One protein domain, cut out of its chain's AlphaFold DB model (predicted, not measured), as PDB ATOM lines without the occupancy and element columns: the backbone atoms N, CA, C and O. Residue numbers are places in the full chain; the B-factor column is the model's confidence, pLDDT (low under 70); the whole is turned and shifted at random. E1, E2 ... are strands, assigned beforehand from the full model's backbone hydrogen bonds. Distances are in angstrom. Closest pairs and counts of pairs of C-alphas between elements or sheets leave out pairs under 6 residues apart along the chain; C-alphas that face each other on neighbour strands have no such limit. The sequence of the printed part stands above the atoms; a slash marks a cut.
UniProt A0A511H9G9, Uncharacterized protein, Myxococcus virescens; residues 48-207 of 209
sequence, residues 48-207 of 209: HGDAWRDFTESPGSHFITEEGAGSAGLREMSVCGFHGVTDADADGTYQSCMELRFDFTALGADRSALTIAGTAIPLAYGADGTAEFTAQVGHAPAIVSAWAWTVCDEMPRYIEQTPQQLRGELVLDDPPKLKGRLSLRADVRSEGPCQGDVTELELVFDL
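AT A GLANCE: This is residues 48 to 207 of the 209 residues of an uncharacterized protein of Myxococcus virescens (UniProt A0A511H9G9). What shape do the atoms make? They make a sandwich of two twisted sheets, their strands crossed at 66 degrees and the sheets only partly face to face: E4 and E7 lie over the five-strand sheet E6 E5 E8 E9 E10, while E2 and E3 are apart from its strands. What else belongs to the picture? The 160 printed residues hold ten named strands, E1 to E10 in chain order, and no named helix, an all-strand domain; both sheets, E6 - E5 - E8 - E9 - E10 and E2 - E3 - E4 - E7, are antiparallel. The whole is compact, with a radius of gyration of the C-alphas of 15.7 A and spans of 46 by 35 by 31 A.

HOW THE PARTS SIT: How is the larger sheet joined? E6, residues 132 to 135, is an edge strand beside E5, residues 112 to 121, with N 121 and O 132 at 2.8 A; these two form a hairpin, and E5 bends by 55 degrees at residue 118. E8, residues 164 to 172, pairs with E5 through N 114 and O 170, 2.8 A, and begins a meander, each strand the antiparallel neighbour of the one before, with E9, residues 179 to 186, and E10, residues 198 to 206. N 169 and O 183 are 2.8 A apart, and N 184 and O 201 2.8 A. How does the other sheet run? E2, residues 57 to 65, E3, residues 74 to 83, and E4, residues 94 to 103, form a second meander, with N 60 and O 80 at 2.9 A and N 77 and O 100 at 2.9 A; E7, residues 143 to 151, is an edge strand beside E4, with N 99 and O 147 at 2.9 A. Where do the sheets come closest? The closest C-alphas of E6 and E7 are those of Phe 133 and Ser 145, 5.3 A apart. Where is E1? E1, residues 51 to 54, pairs with no named strand and runs on into E2 at 67 degrees.

IN THESE COORDINATES: Where do the strands begin and end? C-alpha 51 of E1 is at (167.785, 132.341, 168.190), and C-alpha 206 of E10 at (198.142, 140.269, 167.924). Which are the longer ones? E4 measures 30.5 A from first to last C-alpha, E3 29.9 A, and E5 and E10 26.5 A each.

THE WHOLE: How far does it reach? The two C-alphas farthest apart, those of Asp 89 and Asp 110, are 47.5 A apart, and the printed part has no cut. Which links are long, and where is confidence low? E7 to E8 and E9 to E10 are long links; pLDDT is under 70 at residues 58 to 73, 85 to 93 and 154 to 160.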
ATOM      1  N   HIS A  48     170.121 131.990 172.475       83.12
ATOM      2  CA  HIS A  48     169.070 132.130 173.481       83.12
ATOM      3  C   HIS A  48     167.811 131.426 172.956       83.12
ATOM      4  O   HIS A  48     167.128 131.931 172.058       83.12
ATOM      5  N   GLY A  49     167.538 130.219 173.462       86.00
ATOM      6  CA  GLY A  49     166.512 129.332 172.913       86.00
ATOM      7  C   GLY A  49     166.828 128.899 171.476       86.00
ATOM      8  O   GLY A  49     167.817 128.202 171.222       86.00
ATOM      9  N   ASP A  50     165.980 129.315 170.535       86.25
ATOM     10  CA  ASP A  50     166.096 128.985 169.106       86.25
ATOM     11  C   ASP A  50     166.832 130.060 168.282       86.25
ATOM     12  O   ASP A  50     167.133 129.839 167.109       86.25
ATOM     13  N   ALA A  51     167.137 131.222 168.874       87.25
ATOM     14  CA  ALA A  51     167.785 132.341 168.190       87.25
ATOM     15  C   ALA A  51     169.272 132.446 168.548       87.25
ATOM     16  O   ALA A  51     169.648 132.318 169.712       87.25
ATOM     17  N   TRP A  52     170.112 132.752 167.558       89.81
ATOM     18  CA  TRP A  52     171.473 133.238 167.785       89.81
ATOM     19  C   TRP A  52     171.471 134.766 167.847       89.81
ATOM     20  O   TRP A  52     170.741 135.415 167.095       89.81
ATOM     21  N   ARG A  53     172.287 135.326 168.737       88.25
ATOM     22  CA  ARG A  53     172.646 136.745 168.776       88.25
ATOM     23  C   ARG A  53     174.147 136.859 168.575       88.25
ATOM     24  O   ARG A  53     174.899 136.175 169.268       88.25
ATOM     25  N   ASP A  54     174.555 137.714 167.648       89.62
ATOM     26  CA  ASP A  54     175.960 138.015 167.392       89.62
ATOM     27  C   ASP A  54     176.400 139.194 168.273       89.62
ATOM     28  O   ASP A  54     175.682 140.187 168.403       89.62
ATOM     29  N   PHE A  55     177.571 139.053 168.887       85.00
ATOM     30  CA  PHE A  55     178.211 139.987 169.811       85.00
ATOM     31  C   PHE A  55     179.532 140.449 169.185       85.00
ATOM     32  O   PHE A  55     180.618 140.115 169.652       85.00
ATOM     33  N   THR A  56     179.450 141.120 168.039       81.81
ATOM     34  CA  THR A  56     180.623 141.508 167.237       81.81
ATOM     35  C   THR A  56     180.849 143.017 167.200       81.81
ATOM     36  O   THR A  56     181.791 143.474 166.558       81.81
ATOM     37  N   GLU A  57     179.989 143.801 167.851       72.94
ATOM     38  CA  GLU A  57     180.133 145.254 167.936       72.94
ATOM     39  C   GLU A  57     181.132 145.622 169.044       72.94
ATOM     40  O   GLU A  57     181.168 144.980 170.097       72.94
ATOM     41  N   SER A  58     181.955 146.646 168.788       69.00
ATOM     42  CA  SER A  58     182.962 147.198 169.713       69.00
ATOM     43  C   SER A  58     183.794 146.137 170.461       69.00
ATOM     44  O   SER A  58     183.742 146.086 171.691       69.00
ATOM     45  N   PRO A  59     184.552 145.273 169.748       65.94
ATOM     46  CA  PRO A  59     185.347 144.207 170.357       65.94
ATOM     47  C   PRO A  59     186.288 144.753 171.441       65.94
ATOM     48  O   PRO A  59     187.216 145.511 171.161       65.94
ATOM     49  N   GLY A  60     186.063 144.340 172.685       62.50
ATOM     50  CA  GLY A  60     186.928 144.659 173.813       62.50
ATOM     51  C   GLY A  60     187.807 143.466 174.157       62.50
ATOM     52  O   GLY A  60     187.312 142.348 174.279       62.50
ATOM     53  N   SER A  61     189.097 143.690 174.387       64.12
ATOM     54  CA  SER A  61     189.922 142.721 175.109       64.12
ATOM     55  C   SER A  61     190.614 143.347 176.293       64.12
ATOM     56  O   SER A  61     191.227 144.410 176.171       64.12
ATOM     57  N   HIS A  62     190.608 142.617 177.399       63.09
ATOM     58  CA  HIS A  62     191.412 142.922 178.567       63.09
ATOM     59  C   HIS A  62     192.456 141.823 178.739       63.09
ATOM     60  O   HIS A  62     192.126 140.653 178.930       63.09
ATOM     61  N   PHE A  63     193.726 142.221 178.673       61.81
ATOM     62  CA  PHE A  63     194.850 141.362 179.023       61.81
ATOM     63  C   PHE A  63     195.292 141.693 180.429       61.81
ATOM     64  O   PHE A  63     195.909 142.731 180.674       61.81
ATOM     65  N   ILE A  64     194.965 140.801 181.359       58.53
ATOM     66  CA  ILE A  64     195.430 140.919 182.732       58.53
ATOM     67  C   ILE A  64     196.733 140.134 182.823       58.53
ATOM     68  O   ILE A  64     196.784 138.918 183.016       58.53
ATOM     69  N   THR A  65     197.830 140.867 182.659       54.19
ATOM     70  CA  THR A  65     199.131 140.438 183.153       54.19
ATOM     71  C   THR A  65     199.123 140.625 184.666       54.19
ATOM     72  O   THR A  65     199.386 141.724 185.154       54.19
ATOM     73  N   GLU A  66     198.809 139.576 185.429       52.06
ATOM     74  CA  GLU A  66     199.001 139.619 186.880       52.06
ATOM     75  C   GLU A  66     200.508 139.738 187.177       52.06
ATOM     76  O   GLU A  66     201.225 138.739 187.229       52.06
ATOM     77  N   GLU A  67     201.010 140.958 187.365       41.53
ATOM     78  CA  GLU A  67     202.345 141.215 187.912       41.53
ATOM     79  C   GLU A  67     202.233 141.436 189.424       41.53
ATOM     80  O   GLU A  67     202.049 142.550 189.913       41.53
ATOM     81  N   GLY A  68     202.322 140.344 190.186       37.06
ATOM     82  CA  GLY A  68     202.227 140.378 191.642       37.06
ATOM     83  C   GLY A  68     202.770 139.108 192.290       37.06
ATOM     84  O   GLY A  68     202.819 138.044 191.679       37.06
ATOM     85  N   ALA A  69     203.187 139.205 193.554       30.86
ATOM     86  CA  ALA A  69     203.683 138.061 194.319       30.86
ATOM     87  C   ALA A  69     202.528 137.109 194.698       30.86
ATOM     88  O   ALA A  69     202.011 137.154 195.813       30.86
ATOM     89  N   GLY A  70     202.114 136.271 193.747       43.78
ATOM     90  CA  GLY A  70     200.996 135.332 193.881       43.78
ATOM     91  C   GLY A  70     200.556 134.717 192.549       43.78
ATOM     92  O   GLY A  70     200.118 133.569 192.530       43.78
ATOM     93  N   SER A  71     200.747 135.424 191.433       52.44
ATOM     94  CA  SER A  71     200.534 134.886 190.090       52.44
ATOM     95  C   SER A  71     201.756 134.085 189.633       52.44
ATOM     96  O   SER A  71     202.888 134.569 189.615       52.44
ATOM     97  N   ALA A  72     201.544 132.830 189.238       58.38
ATOM     98  CA  ALA A  72     202.614 131.911 188.834       58.38
ATOM     99  C   ALA A  72     203.120 132.161 187.394       58.38
ATOM    100  O   ALA A  72     203.370 131.220 186.653       58.38
ATOM    101  N   GLY A  73     203.212 133.425 186.964       63.66
ATOM    102  CA  GLY A  73     203.474 133.782 185.562       63.66
ATOM    103  C   GLY A  73     202.279 133.554 184.625       63.66
ATOM    104  O   GLY A  73     202.450 133.556 183.406       63.66
ATOM    105  N   LEU A  74     201.077 133.368 185.182       72.44
ATOM    106  CA  LEU A  74     199.850 133.202 184.409       72.44
ATOM    107  C   LEU A  74     199.521 134.467 183.605       72.44
ATOM    108  O   LEU A  74     199.775 135.599 184.031       72.44
ATOM    109  N   ARG A  75     198.931 134.254 182.431       78.19
ATOM    110  CA  ARG A  75     198.340 135.293 181.589       78.19
ATOM    111  C   ARG A  75     196.851 135.030 181.462       78.19
ATOM    112  O   ARG A  75     196.441 133.885 181.278       78.19
ATOM    113  N   GLU A  76     196.062 136.092 181.552       84.12
ATOM    114  CA  GLU A  76     194.622 136.041 181.339       84.12
ATOM    115  C   GLU A  76     194.236 136.886 180.127       84.12
ATOM    116  O   GLU A  76     194.648 138.040 179.988       84.12
ATOM    117  N   MET A  77     193.445 136.269 179.255       85.25
ATOM    118  CA  MET A  77     192.801 136.880 178.106       85.25
ATOM    119  C   MET A  77     191.299 136.905 178.365       85.25
ATOM    120  O   MET A  77     190.670 135.848 178.326       85.25
ATOM    121  N   SER A  78     190.726 138.087 178.574       86.56
ATOM    122  CA  SER A  78     189.282 138.299 178.465       86.56
ATOM    123  C   SER A  78     188.990 138.930 177.106       86.56
ATOM    124  O   SER A  78     189.573 139.964 176.766       86.56
ATOM    125  N   VAL A  79     188.127 138.298 176.310       87.00
ATOM    126  CA  VAL A  79     187.594 138.867 175.064       87.00
ATOM    127  C   VAL A  79     186.095 139.021 175.213       87.00
ATOM    128  O   VAL A  79     185.392 138.048 175.474       87.00
ATOM    129  N   CYS A  80     185.624 140.238 174.989       85.31
ATOM    130  CA  CYS A  80     184.242 140.657 175.085       85.31
ATOM    131  C   CYS A  80     183.754 141.232 173.755       85.31
ATOM    132  O   CYS A  80     184.488 141.922 173.045       85.31
ATOM    133  N   GLY A  81     182.486 141.000 173.454       84.88
ATOM    134  CA  GLY A  81     181.785 141.638 172.352       84.88
ATOM    135  C   GLY A  81     180.413 142.126 172.792       84.88
ATOM    136  O   GLY A  81     179.814 141.581 173.728       84.88
ATOM    137  N   PHE A  82     179.920 143.156 172.116       82.75
ATOM    138  CA  PHE A  82     178.628 143.768 172.399       82.75
ATOM    139  C   PHE A  82     177.627 143.481 171.281       82.75
ATOM    140  O   PHE A  82     177.996 143.221 170.131       82.75
ATOM    141  N   HIS A  83     176.351 143.512 171.645       78.75
ATOM    142  CA  HIS A  83     175.214 143.367 170.752       78.75
ATOM    143  C   HIS A  83     174.312 144.599 170.898       78.75
ATOM    144  O   HIS A  83     173.684 144.774 171.947       78.75
ATOM    145  N   GLY A  84     174.232 145.427 169.852       71.69
ATOM    146  CA  GLY A  84     173.477 146.680 169.853       71.69
ATOM    147  C   GLY A  84     174.346 147.943 169.941       71.69
ATOM    148  O   GLY A  84     175.476 147.930 170.426       71.69
ATOM    149  N   VAL A  85     173.768 149.053 169.467       55.31
ATOM    150  CA  VAL A  85     174.478 150.304 169.162       55.31
ATOM    151  C   VAL A  85     174.940 151.040 170.424       55.31
ATOM    152  O   VAL A  85     174.147 151.330 171.315       55.31
ATOM    153  N   THR A  86     176.209 151.448 170.448       52.78
ATOM    154  CA  THR A  86     176.879 152.110 171.585       52.78
ATOM    155  C   THR A  86     176.539 153.597 171.798       52.78
ATOM    156  O   THR A  86     177.159 154.252 172.635       52.78
ATOM    157  N   ASP A  87     175.575 154.160 171.065       46.78
ATOM    158  CA  ASP A  87     175.219 155.587 171.122       46.78
ATOM    159  C   ASP A  87     174.202 155.894 172.242       46.78
ATOM    160  O   ASP A  87     173.041 156.186 171.976       46.78
ATOM    161  N   ALA A  88     174.678 155.854 173.493       40.91
ATOM    162  CA  ALA A  88     174.177 156.536 174.706       40.91
ATOM    163  C   ALA A  88     172.695 156.416 175.165       40.91
ATOM    164  O   ALA A  88     172.419 156.811 176.296       40.91
ATOM    165  N   ASP A  89     171.771 155.886 174.362       41.84
ATOM    166  CA  ASP A  89     170.311 155.855 174.605       41.84
ATOM    167  C   ASP A  89     169.672 154.491 174.219       41.84
ATOM    168  O   ASP A  89     168.476 154.397 173.936       41.84
ATOM    169  N   ALA A  90     170.458 153.407 174.179       39.66
ATOM    170  CA  ALA A  90     169.957 152.058 173.899       39.66
ATOM    171  C   ALA A  90     169.581 151.305 175.190       39.66
ATOM    172  O   ALA A  90     170.447 150.993 176.006       39.66
ATOM    173  N   ASP A  91     168.297 150.961 175.349       43.34
ATOM    174  CA  ASP A  91     167.826 150.030 176.384       43.34
ATOM    175  C   ASP A  91     168.512 148.654 176.225       43.34
ATOM    176  O   ASP A  91     168.179 147.889 175.314       43.34
ATOM    177  N   GLY A  92     169.417 148.301 177.144       53.00
ATOM    178  CA  GLY A  92     170.024 146.972 177.225       53.00
ATOM    179  C   GLY A  92     171.363 146.842 176.498       53.00
ATOM    180  O   GLY A  92     171.421 146.359 175.368       53.00
ATOM    181  N   THR A  93     172.458 147.140 177.195       63.09
ATOM    182  CA  THR A  93     173.819 146.766 176.783       63.09
ATOM    183  C   THR A  93     173.993 145.255 176.932       63.09
ATOM    184  O   THR A  93     174.298 144.754 178.013       63.09
ATOM    185  N   TYR A  94     173.790 144.501 175.850       80.12
ATOM    186  CA  TYR A  94     174.068 143.065 175.831       80.12
ATOM    187  C   TYR A  94     175.556 142.833 175.564       80.12
ATOM    188  O   TYR A  94     176.053 143.126 174.477       80.12
ATOM    189  N   GLN A  95     176.257 142.268 176.543       85.44
ATOM    190  CA  GLN A  95     177.671 141.916 176.456       85.44
ATOM    191  C   GLN A  95     177.826 140.404 176.603       85.44
ATOM    192  O   GLN A  95     177.218 139.797 177.482       85.44
ATOM    193  N   SER A  96     178.665 139.790 175.780       87.50
ATOM    194  CA  SER A  96     179.133 138.420 175.982       87.50
ATOM    195  C   SER A  96     180.651 138.444 176.052       87.50
ATOM    196  O   SER A  96     181.287 139.207 175.327       87.50
ATOM    197  N   CYS A  97     181.232 137.617 176.914       87.12
ATOM    198  CA  CYS A  97     182.673 137.501 177.075       87.12
ATOM    199  C   CYS A  97     183.094 136.040 177.223       87.12
ATOM    200  O   CYS A  97     182.332 135.194 177.704       87.12
ATOM    201  N   MET A  98     184.333 135.751 176.834       90.94
ATOM    202  CA  MET A  98     185.033 134.537 177.233       90.94
ATOM    203  C   MET A  98     186.392 134.885 177.817       90.94
ATOM    204  O   MET A  98     187.111 135.739 177.296       90.94
ATOM    205  N   GLU A  99     186.743 134.162 178.869       90.31
ATOM    206  CA  GLU A  99     187.989 134.306 179.603       90.31
ATOM    207  C   GLU A  99     188.810 133.025 179.493       90.31
ATOM    208  O   GLU A  99     188.283 131.913 179.585       90.31
ATOM    209  N   LEU A 100     190.109 133.193 179.249       91.19
ATOM    210  CA  LEU A 100     191.085 132.125 179.082       91.19
ATOM    211  C   LEU A 100     192.340 132.463 179.891       91.19
ATOM    212  O   LEU A 100     193.040 133.430 179.586       91.19
ATOM    213  N   ARG A 101     192.655 131.631 180.886       89.88
ATOM    214  CA  ARG A 101     193.911 131.694 181.643       89.88
ATOM    215  C   ARG A 101     194.858 130.616 181.166       89.88
ATOM    216  O   ARG A 101     194.466 129.456 181.020       89.88
ATOM    217  N   PHE A 102     196.118 130.979 180.974       87.44
ATOM    218  CA  PHE A 102     197.150 130.053 180.530       87.44
ATOM    219  C   PHE A 102     198.501 130.335 181.193       87.44
ATOM    220  O   PHE A 102     198.872 131.479 181.466       87.44
ATOM    221  N   ASP A 103     199.232 129.258 181.472       86.50
ATOM    222  CA  ASP A 103     200.612 129.283 181.929       86.50
ATOM    223  C   ASP A 103     201.527 129.482 180.723       86.50
ATOM    224  O   ASP A 103     201.758 128.589 179.906       86.50
ATOM    225  N   PHE A 104     202.061 130.692 180.631       78.00
ATOM    226  CA  PHE A 104     202.971 131.087 179.572       78.00
ATOM    227  C   PHE A 104     204.337 130.394 179.670       78.00
ATOM    228  O   PHE A 104     205.023 130.237 178.664       78.00
ATOM    229  N   THR A 105     204.741 129.946 180.862       81.25
ATOM    230  CA  THR A 105     206.005 129.221 181.071       81.25
ATOM    231  C   THR A 105     205.930 127.770 180.588       81.25
ATOM    232  O   THR A 105     206.961 127.171 180.280       81.25
ATOM    233  N   ALA A 106     204.715 127.232 180.444       82.38
ATOM    234  CA  ALA A 106     204.442 125.947 179.808       82.38
ATOM    235  C   ALA A 106     204.396 126.022 178.265       82.38
ATOM    236  O   ALA A 106     204.268 124.984 177.608       82.38
ATOM    237  N   LEU A 107     204.505 127.217 177.669       79.50
ATOM    238  CA  LEU A 107     204.564 127.402 176.219       79.50
ATOM    239  C   LEU A 107     205.997 127.238 175.696       79.50
ATOM    240  O   LEU A 107     206.956 127.783 176.242       79.50
ATOM    241  N   GLY A 108     206.139 126.496 174.596       75.12
ATOM    242  CA  GLY A 108     207.391 126.426 173.841       75.12
ATOM    243  C   GLY A 108     207.632 127.680 172.993       75.12
ATOM    244  O   GLY A 108     206.758 128.530 172.853       75.12
ATOM    245  N   ALA A 109     208.814 127.765 172.378       77.44
ATOM    246  CA  ALA A 109     209.169 128.839 171.441       77.44
ATOM    247  C   ALA A 109     208.669 128.601 169.998       77.44
ATOM    248  O   ALA A 109     208.806 129.473 169.146       77.44
ATOM    249  N   ASP A 110     208.119 127.420 169.711       80.94
ATOM    250  CA  ASP A 110     207.583 127.058 168.398       80.94
ATOM    251  C   ASP A 110     206.062 127.245 168.345       80.94
ATOM    252  O   ASP A 110     205.370 127.128 169.361       80.94
ATOM    253  N   ARG A 111     205.531 127.455 167.130       84.69
ATOM    254  CA  ARG A 111     204.087 127.487 166.847       84.69
ATOM    255  C   ARG A 111     203.369 126.328 167.541       84.69
ATOM    256  O   ARG A 111     203.672 125.163 167.280       84.69
ATOM    257  N   SER A 112     202.374 126.646 168.362       87.12
ATOM    258  CA  SER A 112     201.647 125.667 169.174       87.12
ATOM    259  C   SER A 112     200.146 125.721 168.908       87.12
ATOM    260  O   SER A 112     199.573 126.790 168.708       87.12
ATOM    261  N   ALA A 113     199.514 124.548 168.892       93.19
ATOM    262  CA  ALA A 113     198.066 124.382 168.910       93.19
ATOM    263  C   ALA A 113     197.693 123.716 170.239       93.19
ATOM    264  O   ALA A 113     198.226 122.658 170.582       93.19
ATOM    265  N   LEU A 114     196.838 124.378 171.012       93.56
ATOM    266  CA  LEU A 114     196.541 124.055 172.401       93.56
ATOM    267  C   LEU A 114     195.053 123.725 172.524       93.56
ATOM    268  O   LEU A 114     194.196 124.608 172.456       93.56
ATOM    269  N   THR A 115     194.745 122.443 172.702       96.88
ATOM    270  CA  THR A 115     193.371 121.955 172.850       96.88
ATOM    271  C   THR A 115     192.755 122.426 174.166       96.88
ATOM    272  O   THR A 115     193.220 122.074 175.255       96.88
ATOM    273  N   ILE A 116     191.646 123.152 174.083       96.75
ATOM    274  CA  ILE A 116     190.814 123.514 175.230       96.75
ATOM    275  C   ILE A 116     189.731 122.440 175.359       96.75
ATOM    276  O   ILE A 116     188.965 122.215 174.424       96.75
ATOM    277  N   ALA A 117     189.682 121.743 176.495       97.25
ATOM    278  CA  ALA A 117     188.698 120.700 176.771       97.25
ATOM    279  C   ALA A 117     188.563 120.538 178.289       97.25
ATOM    280  O   ALA A 117     189.503 120.105 178.956       97.25
ATOM    281  N   GLY A 118     187.410 120.887 178.850       96.56
ATOM    282  CA  GLY A 118     187.219 120.812 180.296       96.56
ATOM    283  C   GLY A 118     185.865 121.318 180.758       96.56
ATOM    284  O   GLY A 118     185.041 121.765 179.960       96.56
ATOM    285  N   THR A 119     185.650 121.235 182.064       96.38
ATOM    286  CA  THR A 119     184.450 121.736 182.726       96.38
ATOM    287  C   THR A 119     184.834 122.868 183.667       96.38
ATOM    288  O   THR A 119     185.646 122.656 184.567       96.38
ATOM    289  N   ALA A 120     184.262 124.052 183.467       94.06
ATOM    290  CA  ALA A 120     184.459 125.207 184.332       94.06
ATOM    291  C   ALA A 120     183.284 125.377 185.296       94.06
ATOM    292  O   ALA A 120     182.141 125.162 184.906       94.06
ATOM    293  N   ILE A 121     183.529 125.822 186.522       91.38
ATOM    294  CA  ILE A 121     182.485 126.368 187.394       91.38
ATOM    295  C   ILE A 121     182.749 127.877 187.457       91.38
ATOM    296  O   ILE A 121     183.697 128.290 188.133       91.38
ATOM    297  N   PRO A 122     181.995 128.697 186.697       84.19
ATOM    298  CA  PRO A 122     182.193 130.142 186.677       84.19
ATOM    299  C   PRO A 122     181.914 130.721 188.065       84.19
ATOM    300  O   PRO A 122     181.104 130.177 188.819       84.19
ATOM    301  N   LEU A 123     182.568 131.827 188.415       80.69
ATOM    302  CA  LEU A 123     182.209 132.562 189.627       80.69
ATOM    303  C   LEU A 123     180.806 133.154 189.500       80.69
ATOM    304  O   LEU A 123     180.395 133.536 188.411       80.69
ATOM    305  N   ALA A 124     180.094 133.265 190.621       78.38
ATOM    306  CA  ALA A 124     178.831 133.992 190.659       78.38
ATOM    307  C   ALA A 124     179.048 135.438 190.186       78.38
ATOM    308  O   ALA A 124     180.020 136.081 190.593       78.38
ATOM    309  N   TYR A 125     178.144 135.944 189.347       73.50
ATOM    310  CA  TYR A 125     178.265 137.287 188.775       73.50
ATOM    311  C   TYR A 125     178.579 138.375 189.827       73.50
ATOM    312  O   TYR A 125     177.832 138.565 190.790       73.50
ATOM    313  N   GLY A 126     179.686 139.098 189.622       70.12
ATOM    314  CA  GLY A 126     180.173 140.153 190.520       70.12
ATOM    315  C   GLY A 126     181.057 139.686 191.688       70.12
ATOM    316  O   GLY A 126     181.366 140.505 192.552       70.12
ATOM    317  N   ALA A 127     181.454 138.411 191.748       76.25
ATOM    318  CA  ALA A 127     182.434 137.913 192.717       76.25
ATOM    319  C   ALA A 127     183.881 138.007 192.194       76.25
ATOM    320  O   ALA A 127     184.145 137.729 191.026       76.25
ATOM    321  N   ASP A 128     184.820 138.332 193.086       75.50
ATOM    322  CA  ASP A 128     186.257 138.367 192.791       75.50
ATOM    323  C   ASP A 128     186.876 136.956 192.726       75.50
ATOM    324  O   ASP A 128     186.531 136.069 193.514       75.50
ATOM    325  N   GLY A 129     187.871 136.778 191.853       76.12
ATOM    326  CA  GLY A 129     188.667 135.552 191.720       76.12
ATOM    327  C   GLY A 129     188.577 134.961 190.314       76.12
ATOM    328  O   GLY A 129     188.367 135.688 189.351       76.12
ATOM    329  N   THR A 130     188.725 133.638 190.188       79.12
ATOM    330  CA  THR A 130     188.680 132.950 188.886       79.12
ATOM    331  C   THR A 130     187.878 131.658 188.943       79.12
ATOM    332  O   THR A 130     187.861 130.996 189.981       79.12
ATOM    333  N   ALA A 131     187.267 131.273 187.820       84.81
ATOM    334  CA  ALA A 131     186.507 130.029 187.697       84.81
ATOM    335  C   ALA A 131     187.338 128.789 188.084       84.81
ATOM    336  O   ALA A 131     188.511 128.675 187.711       84.81
ATOM    337  N   GLU A 132     186.717 127.833 188.781       91.62
ATOM    338  CA  GLU A 132     187.291 126.493 188.943       91.62
ATOM    339  C   GLU A 132     187.282 125.792 187.580       91.62
ATOM    340  O   GLU A 132     186.317 125.927 186.830       91.62
ATOM    341  N   PHE A 133     188.328 125.032 187.247       94.50
ATOM    342  CA  PHE A 133     188.407 124.326 185.971       94.50
ATOM    343  C   PHE A 133     188.932 122.899 186.137       94.50
ATOM    344  O   PHE A 133     190.036 122.670 186.626       94.50
ATOM    345  N   THR A 134     188.140 121.930 185.683       96.62
ATOM    346  CA  THR A 134     188.514 120.515 185.606       96.62
ATOM    347  C   THR A 134     188.832 120.155 184.157       96.62
ATOM    348  O   THR A 134     187.940 120.041 183.314       96.62
ATOM    349  N   ALA A 135     190.118 119.954 183.870       96.44
ATOM    350  CA  ALA A 135     190.604 119.519 182.565       96.44
ATOM    351  C   ALA A 135     190.069 118.132 182.165       96.44
ATOM    352  O   ALA A 135     189.979 117.218 182.988       96.44
ATOM    353  N   GLN A 136     189.770 117.950 180.877       96.44
ATOM    354  CA  GLN A 136     189.404 116.656 180.292       96.44
ATOM    355  C   GLN A 136     190.577 116.023 179.526       96.44
ATOM    356  O   GLN A 136     191.623 116.633 179.298       96.44
ATOM    357  N   VAL A 137     190.418 114.755 179.135       95.25
ATOM    358  CA  VAL A 137     191.435 114.019 178.368       95.25
ATOM    359  C   VAL A 137     191.732 114.745 177.055       95.25
ATOM    360  O   VAL A 137     190.825 115.037 176.281       95.25
ATOM    361  N   GLY A 138     193.016 115.001 176.794       93.38
ATOM    362  CA  GLY A 138     193.480 115.721 175.605       93.38
ATOM    363  C   GLY A 138     193.583 117.239 175.776       93.38
ATOM    364  O   GLY A 138     194.021 117.901 174.839       93.38
ATOM    365  N   HIS A 139     193.233 117.791 176.942       96.06
ATOM    366  CA  HIS A 139     193.475 119.199 177.248       96.06
ATOM    367  C   HIS A 139     194.971 119.541 177.252       96.06
ATOM    368  O   HIS A 139     195.791 118.777 177.769       96.06
ATOM    369  N   ALA A 140     195.329 120.702 176.702       94.44
ATOM    370  CA  ALA A 140     196.688 121.219 176.761       94.44
ATOM    371  C   ALA A 140     196.997 121.749 178.177       94.44
ATOM    372  O   ALA A 140     196.313 122.664 178.624       94.44
ATOM    373  N   PRO A 141     198.047 121.256 178.866       91.25
ATOM    374  CA  PRO A 141     198.344 121.631 180.255       91.25
ATOM    375  C   PRO A 141     198.800 123.087 180.427       91.25
ATOM    376  O   PRO A 141     198.858 123.573 181.549       91.25
ATOM    377  N   ALA A 142     199.133 123.776 179.330       90.94
ATOM    378  CA  ALA A 142     199.410 125.207 179.343       90.94
ATOM    379  C   ALA A 142     198.136 126.051 179.514       90.94
ATOM    380  O   ALA A 142     198.231 127.202 179.914       90.94
ATOM    381  N   ILE A 143     196.945 125.514 179.235       91.81
ATOM    382  CA  ILE A 143     195.683 126.184 179.556       91.81
ATOM    383  C   ILE A 143     195.304 125.799 180.990       91.81
ATOM    384  O   ILE A 143     195.306 124.623 181.348       91.81
ATOM    385  N   VAL A 144     195.009 126.798 181.819       92.00
ATOM    386  CA  VAL A 144     194.731 126.628 183.255       92.00
ATOM    387  C   VAL A 144     193.233 126.703 183.533       92.00
ATOM    388  O   VAL A 144     192.714 125.911 184.317       92.00
ATOM    389  N   SER A 145     192.521 127.614 182.868       91.81
ATOM    390  CA  SER A 145     191.059 127.666 182.897       91.81
ATOM    391  C   SER A 145     190.482 128.395 181.685       91.81
ATOM    392  O   SER A 145     191.150 129.221 181.065       91.81
ATOM    393  N   ALA A 146     189.235 128.076 181.341       92.75
ATOM    394  CA  ALA A 146     188.452 128.760 180.314       92.75
ATOM    395  C   ALA A 146     186.981 128.828 180.748       92.75
ATOM    396  O   ALA A 146     186.469 127.818 181.228       92.75
ATOM    397  N   TRP A 147     186.296 129.962 180.590       92.56
ATOM    398  CA  TRP A 147     184.862 130.110 180.896       92.56
ATOM    399  C   TRP A 147     184.210 131.230 180.071       92.56
ATOM    400  O   TRP A 147     184.900 132.000 179.404       92.56
ATOM    401  N   ALA A 148     182.877 131.300 180.081       90.94
ATOM    402  CA  ALA A 148     182.096 132.302 179.356       90.94
ATOM    403  C   ALA A 148     181.016 132.949 180.238       90.94
ATOM    404  O   ALA A 148     180.395 132.289 181.076       90.94
ATOM    405  N   TRP A 149     180.735 134.228 180.014       87.88
ATOM    406  CA  TRP A 149     179.676 134.961 180.710       87.88
ATOM    407  C   TRP A 149     178.938 135.923 179.773       87.88
ATOM    408  O   TRP A 149     179.439 136.296 178.714       87.88
ATOM    409  N   THR A 150     177.700 136.269 180.122       86.25
ATOM    410  CA  THR A 150     176.813 137.112 179.314       86.25
ATOM    411  C   THR A 150     175.971 138.020 180.214       86.25
ATOM    412  O   THR A 150     175.199 137.566 181.063       86.25
ATOM    413  N   VAL A 151     176.120 139.327 180.014       82.69
ATOM    414  CA  VAL A 151     175.501 140.400 180.797       82.69
ATOM    415  C   VAL A 151     174.517 141.188 179.937       82.69
ATOM    416  O   VAL A 151     174.623 141.251 178.713       82.69
ATOM    417  N   CYS A 152     173.524 141.753 180.607       79.31
ATOM    418  CA  CYS A 152     172.522 142.667 180.088       79.31
ATOM    419  C   CYS A 152     172.033 143.540 181.249       79.31
ATOM    420  O   CYS A 152     172.182 143.149 182.409       79.31
ATOM    421  N   ASP A 153     171.384 144.667 180.955       72.19
ATOM    422  CA  ASP A 153     170.881 145.609 181.971       72.19
ATOM    423  C   ASP A 153     169.657 145.094 182.773       72.19
ATOM    424  O   ASP A 153     169.000 145.853 183.492       72.19
ATOM    425  N   GLU A 154     169.319 143.803 182.682       66.00
ATOM    426  CA  GLU A 154     168.300 143.202 183.544       66.00
ATOM    427  C   GLU A 154     168.802 143.093 184.991       66.00
ATOM    428  O   GLU A 154     169.919 142.645 185.254       66.00
ATOM    429  N   MET A 155     167.952 143.464 185.960       57.03
ATOM    430  CA  MET A 155     168.322 143.398 187.378       57.03
ATOM    431  C   MET A 155     168.791 141.989 187.776       57.03
ATOM    432  O   MET A 155     168.124 141.011 187.415       57.03
ATOM    433  N   PRO A 156     169.865 141.869 188.584       55.28
ATOM    434  CA  PRO A 156     170.444 140.584 188.944       55.28
ATOM    435  C   PRO A 156     169.418 139.720 189.678       55.28
ATOM    436  O   PRO A 156     169.060 139.958 190.835       55.28
ATOM    437  N   ARG A 157     168.950 138.683 188.987       58.62
ATOM    438  CA  ARG A 157     168.312 137.532 189.622       58.62
ATOM    439  C   ARG A 157     169.413 136.671 190.233       58.62
ATOM    440  O   ARG A 157     170.566 136.749 189.822       58.62
ATOM    441  N   TYR A 158     169.057 135.828 191.197       62.22
ATOM    442  CA  TYR A 158     169.953 134.750 191.602       62.22
ATOM    443  C   TYR A 158     170.200 133.849 190.385       62.22
ATOM    444  O   TYR A 158     169.259 133.233 189.879       62.22
ATOM    445  N   ILE A 159     171.439 133.836 189.895       68.62
ATOM    446  CA  ILE A 159     171.881 133.005 188.778       68.62
ATOM    447  C   ILE A 159     172.511 131.749 189.377       68.62
ATOM    448  O   ILE A 159     173.342 131.821 190.284       68.62
ATOM    449  N   GLU A 160     172.066 130.589 188.910       69.69
ATOM    450  CA  GLU A 160     172.632 129.308 189.314       69.69
ATOM    451  C   GLU A 160     173.928 129.074 188.530       69.69
ATOM    452  O   GLU A 160     173.883 128.877 187.310       69.69
ATOM    453  N   GLN A 161     175.066 129.084 189.238       80.06
ATOM    454  CA  GLN A 161     176.389 128.766 188.689       80.06
ATOM    455  C   GLN A 161     176.357 127.378 188.037       80.06
ATOM    456  O   GLN A 161     176.466 126.345 188.701       80.06
ATOM    457  N   THR A 162     176.181 127.352 186.721       83.19
ATOM    458  CA  THR A 162     176.013 126.116 185.960       83.19
ATOM    459  C   THR A 162     177.381 125.655 185.454       83.19
ATOM    460  O   THR A 162     178.049 126.437 184.776       83.19
ATOM    461  N   PRO A 163     177.823 124.412 185.736       91.44
ATOM    462  CA  PRO A 163     179.103 123.913 185.243       91.44
ATOM    463  C   PRO A 163     179.168 123.938 183.712       91.44
ATOM    464  O   PRO A 163     178.403 123.253 183.030       91.44
ATOM    465  N   GLN A 164     180.090 124.727 183.171       93.25
ATOM    466  CA  GLN A 164     180.239 124.972 181.747       93.25
ATOM    467  C   GLN A 164     181.127 123.926 181.092       93.25
ATOM    468  O   GLN A 164     182.288 123.775 181.455       93.25
ATOM    469  N   GLN A 165     180.612 123.225 180.083       95.31
ATOM    470  CA  GLN A 165     181.430 122.357 179.239       95.31
ATOM    471  C   GLN A 165     182.097 123.195 178.142       95.31
ATOM    472  O   GLN A 165     181.418 123.657 177.225       95.31
ATOM    473  N   LEU A 166     183.419 123.358 178.226       95.94
ATOM    474  CA  LEU A 166     184.225 124.102 177.260       95.94
ATOM    475  C   LEU A 166     184.910 123.145 176.280       95.94
ATOM    476  O   LEU A 166     185.432 122.093 176.671       95.94
ATOM    477  N   ARG A 167     184.956 123.544 175.005       97.25
ATOM    478  CA  ARG A 167     185.818 122.950 173.974       97.25
ATOM    479  C   ARG A 167     186.362 124.011 173.019       97.25
ATOM    480  O   ARG A 167     185.650 124.961 172.707       97.25
ATOM    481  N   GLY A 168     187.580 123.837 172.524       96.94
ATOM    482  CA  GLY A 168     188.205 124.806 171.627       96.94
ATOM    483  C   GLY A 168     189.653 124.489 171.265       96.94
ATOM    484  O   GLY A 168     190.199 123.454 171.651       96.94
ATOM    485  N   GLU A 169     190.279 125.415 170.551       96.50
ATOM    486  CA  GLU A 169     191.694 125.399 170.186       96.50
ATOM    487  C   GLU A 169     192.249 126.829 170.235       96.50
ATOM    488  O   GLU A 169     191.687 127.746 169.630       96.50
ATOM    489  N   LEU A 170     193.370 127.010 170.935       93.81
ATOM    490  CA  LEU A 170     194.206 128.205 170.850       93.81
ATOM    491  C   LEU A 170     195.426 127.875 169.980       93.81
ATOM    492  O   LEU A 170     196.243 127.037 170.358       93.81
ATOM    493  N   VAL A 171     195.566 128.531 168.828       93.75
ATOM    494  CA  VAL A 171     196.748 128.414 167.961       93.75
ATOM    495  C   VAL A 171     197.586 129.675 168.092       93.75
ATOM    496  O   VAL A 171     197.155 130.733 167.641       93.75
ATOM    497  N   LEU A 172     198.783 129.561 168.663       91.50
ATOM    498  CA  LEU A 172     199.757 130.649 168.750       91.50
ATOM    499  C   LEU A 172     200.742 130.546 167.586       91.50
ATOM    500  O   LEU A 172     201.420 129.528 167.432       91.50
ATOM    501  N   ASP A 173     200.813 131.596 166.770       89.81
ATOM    502  CA  ASP A 173     201.571 131.618 165.516       89.81
ATOM    503  C   ASP A 173     203.036 132.065 165.684       89.81
ATOM    504  O   ASP A 173     203.868 131.682 164.863       89.81
ATOM    505  N   ASP A 174     203.361 132.827 166.736       84.31
ATOM    506  CA  ASP A 174     204.707 133.379 166.996       84.31
ATOM    507  C   ASP A 174     205.084 133.416 168.506       84.31
ATOM    508  O   ASP A 174     205.448 134.485 169.003       84.31
ATOM    509  N   PRO A 175     204.988 132.309 169.287       79.06
ATOM    510  CA  PRO A 175     205.409 132.304 170.695       79.06
ATOM    511  C   PRO A 175     206.849 132.821 170.888       79.06
ATOM    512  O   PRO A 175     207.729 132.488 170.096       79.06
ATOM    513  N   PRO A 176     207.147 133.612 171.935       73.62
ATOM    514  CA  PRO A 176     206.287 133.964 173.065       73.62
ATOM    515  C   PRO A 176     205.204 135.014 172.757       73.62
ATOM    516  O   PRO A 176     204.407 135.309 173.637       73.62
ATOM    517  N   LYS A 177     205.131 135.590 171.552       80.19
ATOM    518  CA  LYS A 177     204.116 136.611 171.270       80.19
ATOM    519  C   LYS A 177     202.705 136.043 171.386       80.19
ATOM    520  O   LYS A 177     202.402 134.965 170.865       80.19
ATOM    521  N   LEU A 178     201.826 136.809 172.019       80.50
ATOM    522  CA  LEU A 178     200.392 136.579 172.033       80.50
ATOM    523  C   LEU A 178     199.817 137.046 170.697       80.50
ATOM    524  O   LEU A 178     199.142 138.067 170.577       80.50
ATOM    525  N   LYS A 179     200.113 136.242 169.675       88.75
ATOM    526  CA  LYS A 179     199.625 136.382 168.311       88.75
ATOM    527  C   LYS A 179     199.123 135.041 167.811       88.75
ATOM    528  O   LYS A 179     199.848 134.045 167.874       88.75
ATOM    529  N   GLY A 180     197.904 135.005 167.290       91.62
ATOM    530  CA  GLY A 180     197.300 133.737 166.919       91.62
ATOM    531  C   GLY A 180     195.804 133.788 166.674       91.62
ATOM    532  O   GLY A 180     195.242 134.809 166.280       91.62
ATOM    533  N   ARG A 181     195.168 132.633 166.872       94.12
ATOM    534  CA  ARG A 181     193.742 132.387 166.644       94.12
ATOM    535  C   ARG A 181     193.163 131.616 167.821       94.12
ATOM    536  O   ARG A 181     193.778 130.653 168.273       94.12
ATOM    537  N   LEU A 182     191.980 132.009 168.278       93.56
ATOM    538  CA  LEU A 182     191.198 131.257 169.259       93.56
ATOM    539  C   LEU A 182     189.888 130.815 168.609       93.56
ATOM    540  O   LEU A 182     189.213 131.629 167.985       93.56
ATOM    541  N   SER A 183     189.526 129.549 168.798       96.19
ATOM    542  CA  SER A 183     188.152 129.059 168.670       96.19
ATOM    543  C   SER A 183     187.757 128.448 170.013       96.19
ATOM    544  O   SER A 183     188.486 127.606 170.539       96.19
ATOM    545  N   LEU A 184     186.647 128.886 170.602       96.06
ATOM    546  CA  LEU A 184     186.168 128.433 171.907       96.06
ATOM    547  C   LEU A 184     184.640 128.361 171.917       96.06
ATOM    548  O   LEU A 184     183.949 129.220 171.372       96.06
ATOM    549  N   ARG A 185     184.100 127.317 172.543       96.56
ATOM    550  CA  ARG A 185     182.662 127.094 172.680       96.56
ATOM    551  C   ARG A 185     182.313 126.562 174.065       96.56
ATOM    552  O   ARG A 185     182.890 125.568 174.505       96.56
ATOM    553  N   ALA A 186     181.309 127.178 174.683       94.06
ATOM    554  CA  ALA A 186     180.590 126.673 175.846       94.06
ATOM    555  C   ALA A 186     179.297 125.979 175.383       94.06
ATOM    556  O   ALA A 186     178.475 126.587 174.701       94.06
ATOM    557  N   ASP A 187     179.114 124.702 175.727       89.44
ATOM    558  CA  ASP A 187     177.961 123.878 175.308       89.44
ATOM    559  C   ASP A 187     176.732 123.964 176.233       89.44
ATOM    560  O   ASP A 187     175.795 123.174 176.101       89.44
ATOM    561  N   VAL A 188     176.741 124.897 177.182       86.19
ATOM    562  CA  VAL A 188     175.658 125.125 178.145       86.19
ATOM    563  C   VAL A 188     175.503 126.623 178.409       86.19
ATOM    564  O   VAL A 188     176.239 127.438 177.857       86.19
ATOM    565  N   ARG A 189     174.579 126.957 179.315       84.44
ATOM    566  CA  ARG A 189     174.331 128.316 179.793       84.44
ATOM    567  C   ARG A 189     175.591 129.029 180.275       84.44
ATOM    568  O   ARG A 189     176.254 128.562 181.201       84.44
ATOM    569  N   SER A 190     175.868 130.183 179.672       82.38
ATOM    570  CA  SER A 190     176.816 131.160 180.205       82.38
ATOM    571  C   SER A 190     176.366 131.687 181.576       82.38
ATOM    572  O   SER A 190     175.191 131.612 181.944       82.38
ATOM    573  N   GLU A 191     177.315 132.197 182.357       84.50
ATOM    574  CA  GLU A 191     177.033 132.879 183.628       84.50
ATOM    575  C   GLU A 191     176.501 134.299 183.376       84.50
ATOM    576  O   GLU A 191     176.801 134.887 182.339       84.50
ATOM    577  N   GLY A 192     175.749 134.872 184.320       81.06
ATOM    578  CA  GLY A 192     175.255 136.251 184.234       81.06
ATOM    579  C   GLY A 192     173.747 136.384 183.962       81.06
ATOM    580  O   GLY A 192     173.047 135.387 183.765       81.06
ATOM    581  N   PRO A 193     173.206 137.619 184.002       76.81
ATOM    582  CA  PRO A 193     171.762 137.875 183.986       76.81
ATOM    583  C   PRO A 193     171.067 137.483 182.673       76.81
ATOM    584  O   PRO A 193     169.881 137.156 182.705       76.81
ATOM    585  N   CYS A 194     171.787 137.442 181.547       80.31
ATOM    586  CA  CYS A 194     171.259 137.002 180.253       80.31
ATOM    587  C   CYS A 194     171.996 135.762 179.735       80.31
ATOM    588  O   CYS A 194     172.659 135.809 178.702       80.31
ATOM    589  N   GLN A 195     171.852 134.638 180.441       82.06
ATOM    590  CA  GLN A 195     172.441 133.356 180.044       82.06
ATOM    591  C   GLN A 195     172.102 132.983 178.584       82.06
ATOM    592  O   GLN A 195     170.932 132.966 178.181       82.06
ATOM    593  N   GLY A 196     173.123 132.643 177.796       80.62
ATOM    594  CA  GLY A 196     172.988 132.014 176.481       80.62
ATOM    595  C   GLY A 196     173.225 130.510 176.591       80.62
ATOM    596  O   GLY A 196     174.248 130.100 177.119       80.62
ATOM    597  N   ASP A 197     172.299 129.682 176.099       88.06
ATOM    598  CA  ASP A 197     172.316 128.212 176.191       88.06
ATOM    599  C   ASP A 197     173.522 127.548 175.496       88.06
ATOM    600  O   ASP A 197     173.794 126.374 175.744       88.06
ATOM    601  N   VAL A 198     174.185 128.263 174.582       92.38
ATOM    602  CA  VAL A 198     175.472 127.927 173.949       92.38
ATOM    603  C   VAL A 198     176.161 129.248 173.615       92.38
ATOM    604  O   VAL A 198     175.518 130.101 173.002       92.38
ATOM    605  N   THR A 199     177.450 129.393 173.914       92.19
ATOM    606  CA  THR A 199     178.247 130.562 173.491       92.19
ATOM    607  C   THR A 199     179.429 130.100 172.650       92.19
ATOM    608  O   THR A 199     180.098 129.128 172.999       92.19
ATOM    609  N   GLU A 200     179.690 130.783 171.541       95.88
ATOM    610  CA  GLU A 200     180.795 130.524 170.616       95.88
ATOM    611  C   GLU A 200     181.620 131.791 170.400       95.88
ATOM    612  O   GLU A 200     181.078 132.897 170.357       95.88
ATOM    613  N   LEU A 201     182.926 131.606 170.250       93.88
ATOM    614  CA  LEU A 201     183.915 132.639 169.999       93.88
ATOM    615  C   LEU A 201     184.929 132.120 168.980       93.88
ATOM    616  O   LEU A 201     185.584 131.108 169.216       93.88
ATOM    617  N   GLU A 202     185.107 132.853 167.891       94.12
ATOM    618  CA  GLU A 202     186.256 132.743 166.998       94.12
ATOM    619  C   GLU A 202     186.894 134.126 166.854       94.12
ATOM    620  O   GLU A 202     186.188 135.118 166.678       94.12
ATOM    621  N   LEU A 203     188.221 134.215 166.951       92.19
ATOM    622  CA  LEU A 203     188.940 135.474 166.739       92.19
ATOM    623  C   LEU A 203     190.376 135.256 166.252       92.19
ATOM    624  O   LEU A 203     190.954 134.174 166.402       92.19
ATOM    625  N   VAL A 204     190.969 136.322 165.720       90.44
ATOM    626  CA  VAL A 204     192.400 136.426 165.422       90.44
ATOM    627  C   VAL A 204     192.959 137.630 166.182       90.44
ATOM    628  O   VAL A 204     192.291 138.658 166.275       90.44
ATOM    629  N   PHE A 205     194.151 137.502 166.758       87.88
ATOM    630  CA  PHE A 205     194.716 138.498 167.674       87.88
ATOM    631  C   PHE A 205     196.226 138.697 167.484       87.88
ATOM    632  O   PHE A 205     196.927 137.790 167.028       87.88
ATOM    633  N   ASP A 206     196.721 139.877 167.864       87.88
ATOM    634  CA  ASP A 206     198.142 140.269 167.924       87.88
ATOM    635  C   ASP A 206     198.293 141.371 168.979       87.88
ATOM    636  O   ASP A 206     197.950 142.528 168.744       87.88
ATOM    637  N   LEU A 207     198.723 140.964 170.172       76.94
ATOM    638  CA  LEU A 207     198.442 141.666 171.430       76.94
ATOM    639  C   LEU A 207     199.685 142.300 172.067       76.94
ATOM    640  O   LEU A 207     199.580 142.987 173.077       76.94
TER     641      LEU A 207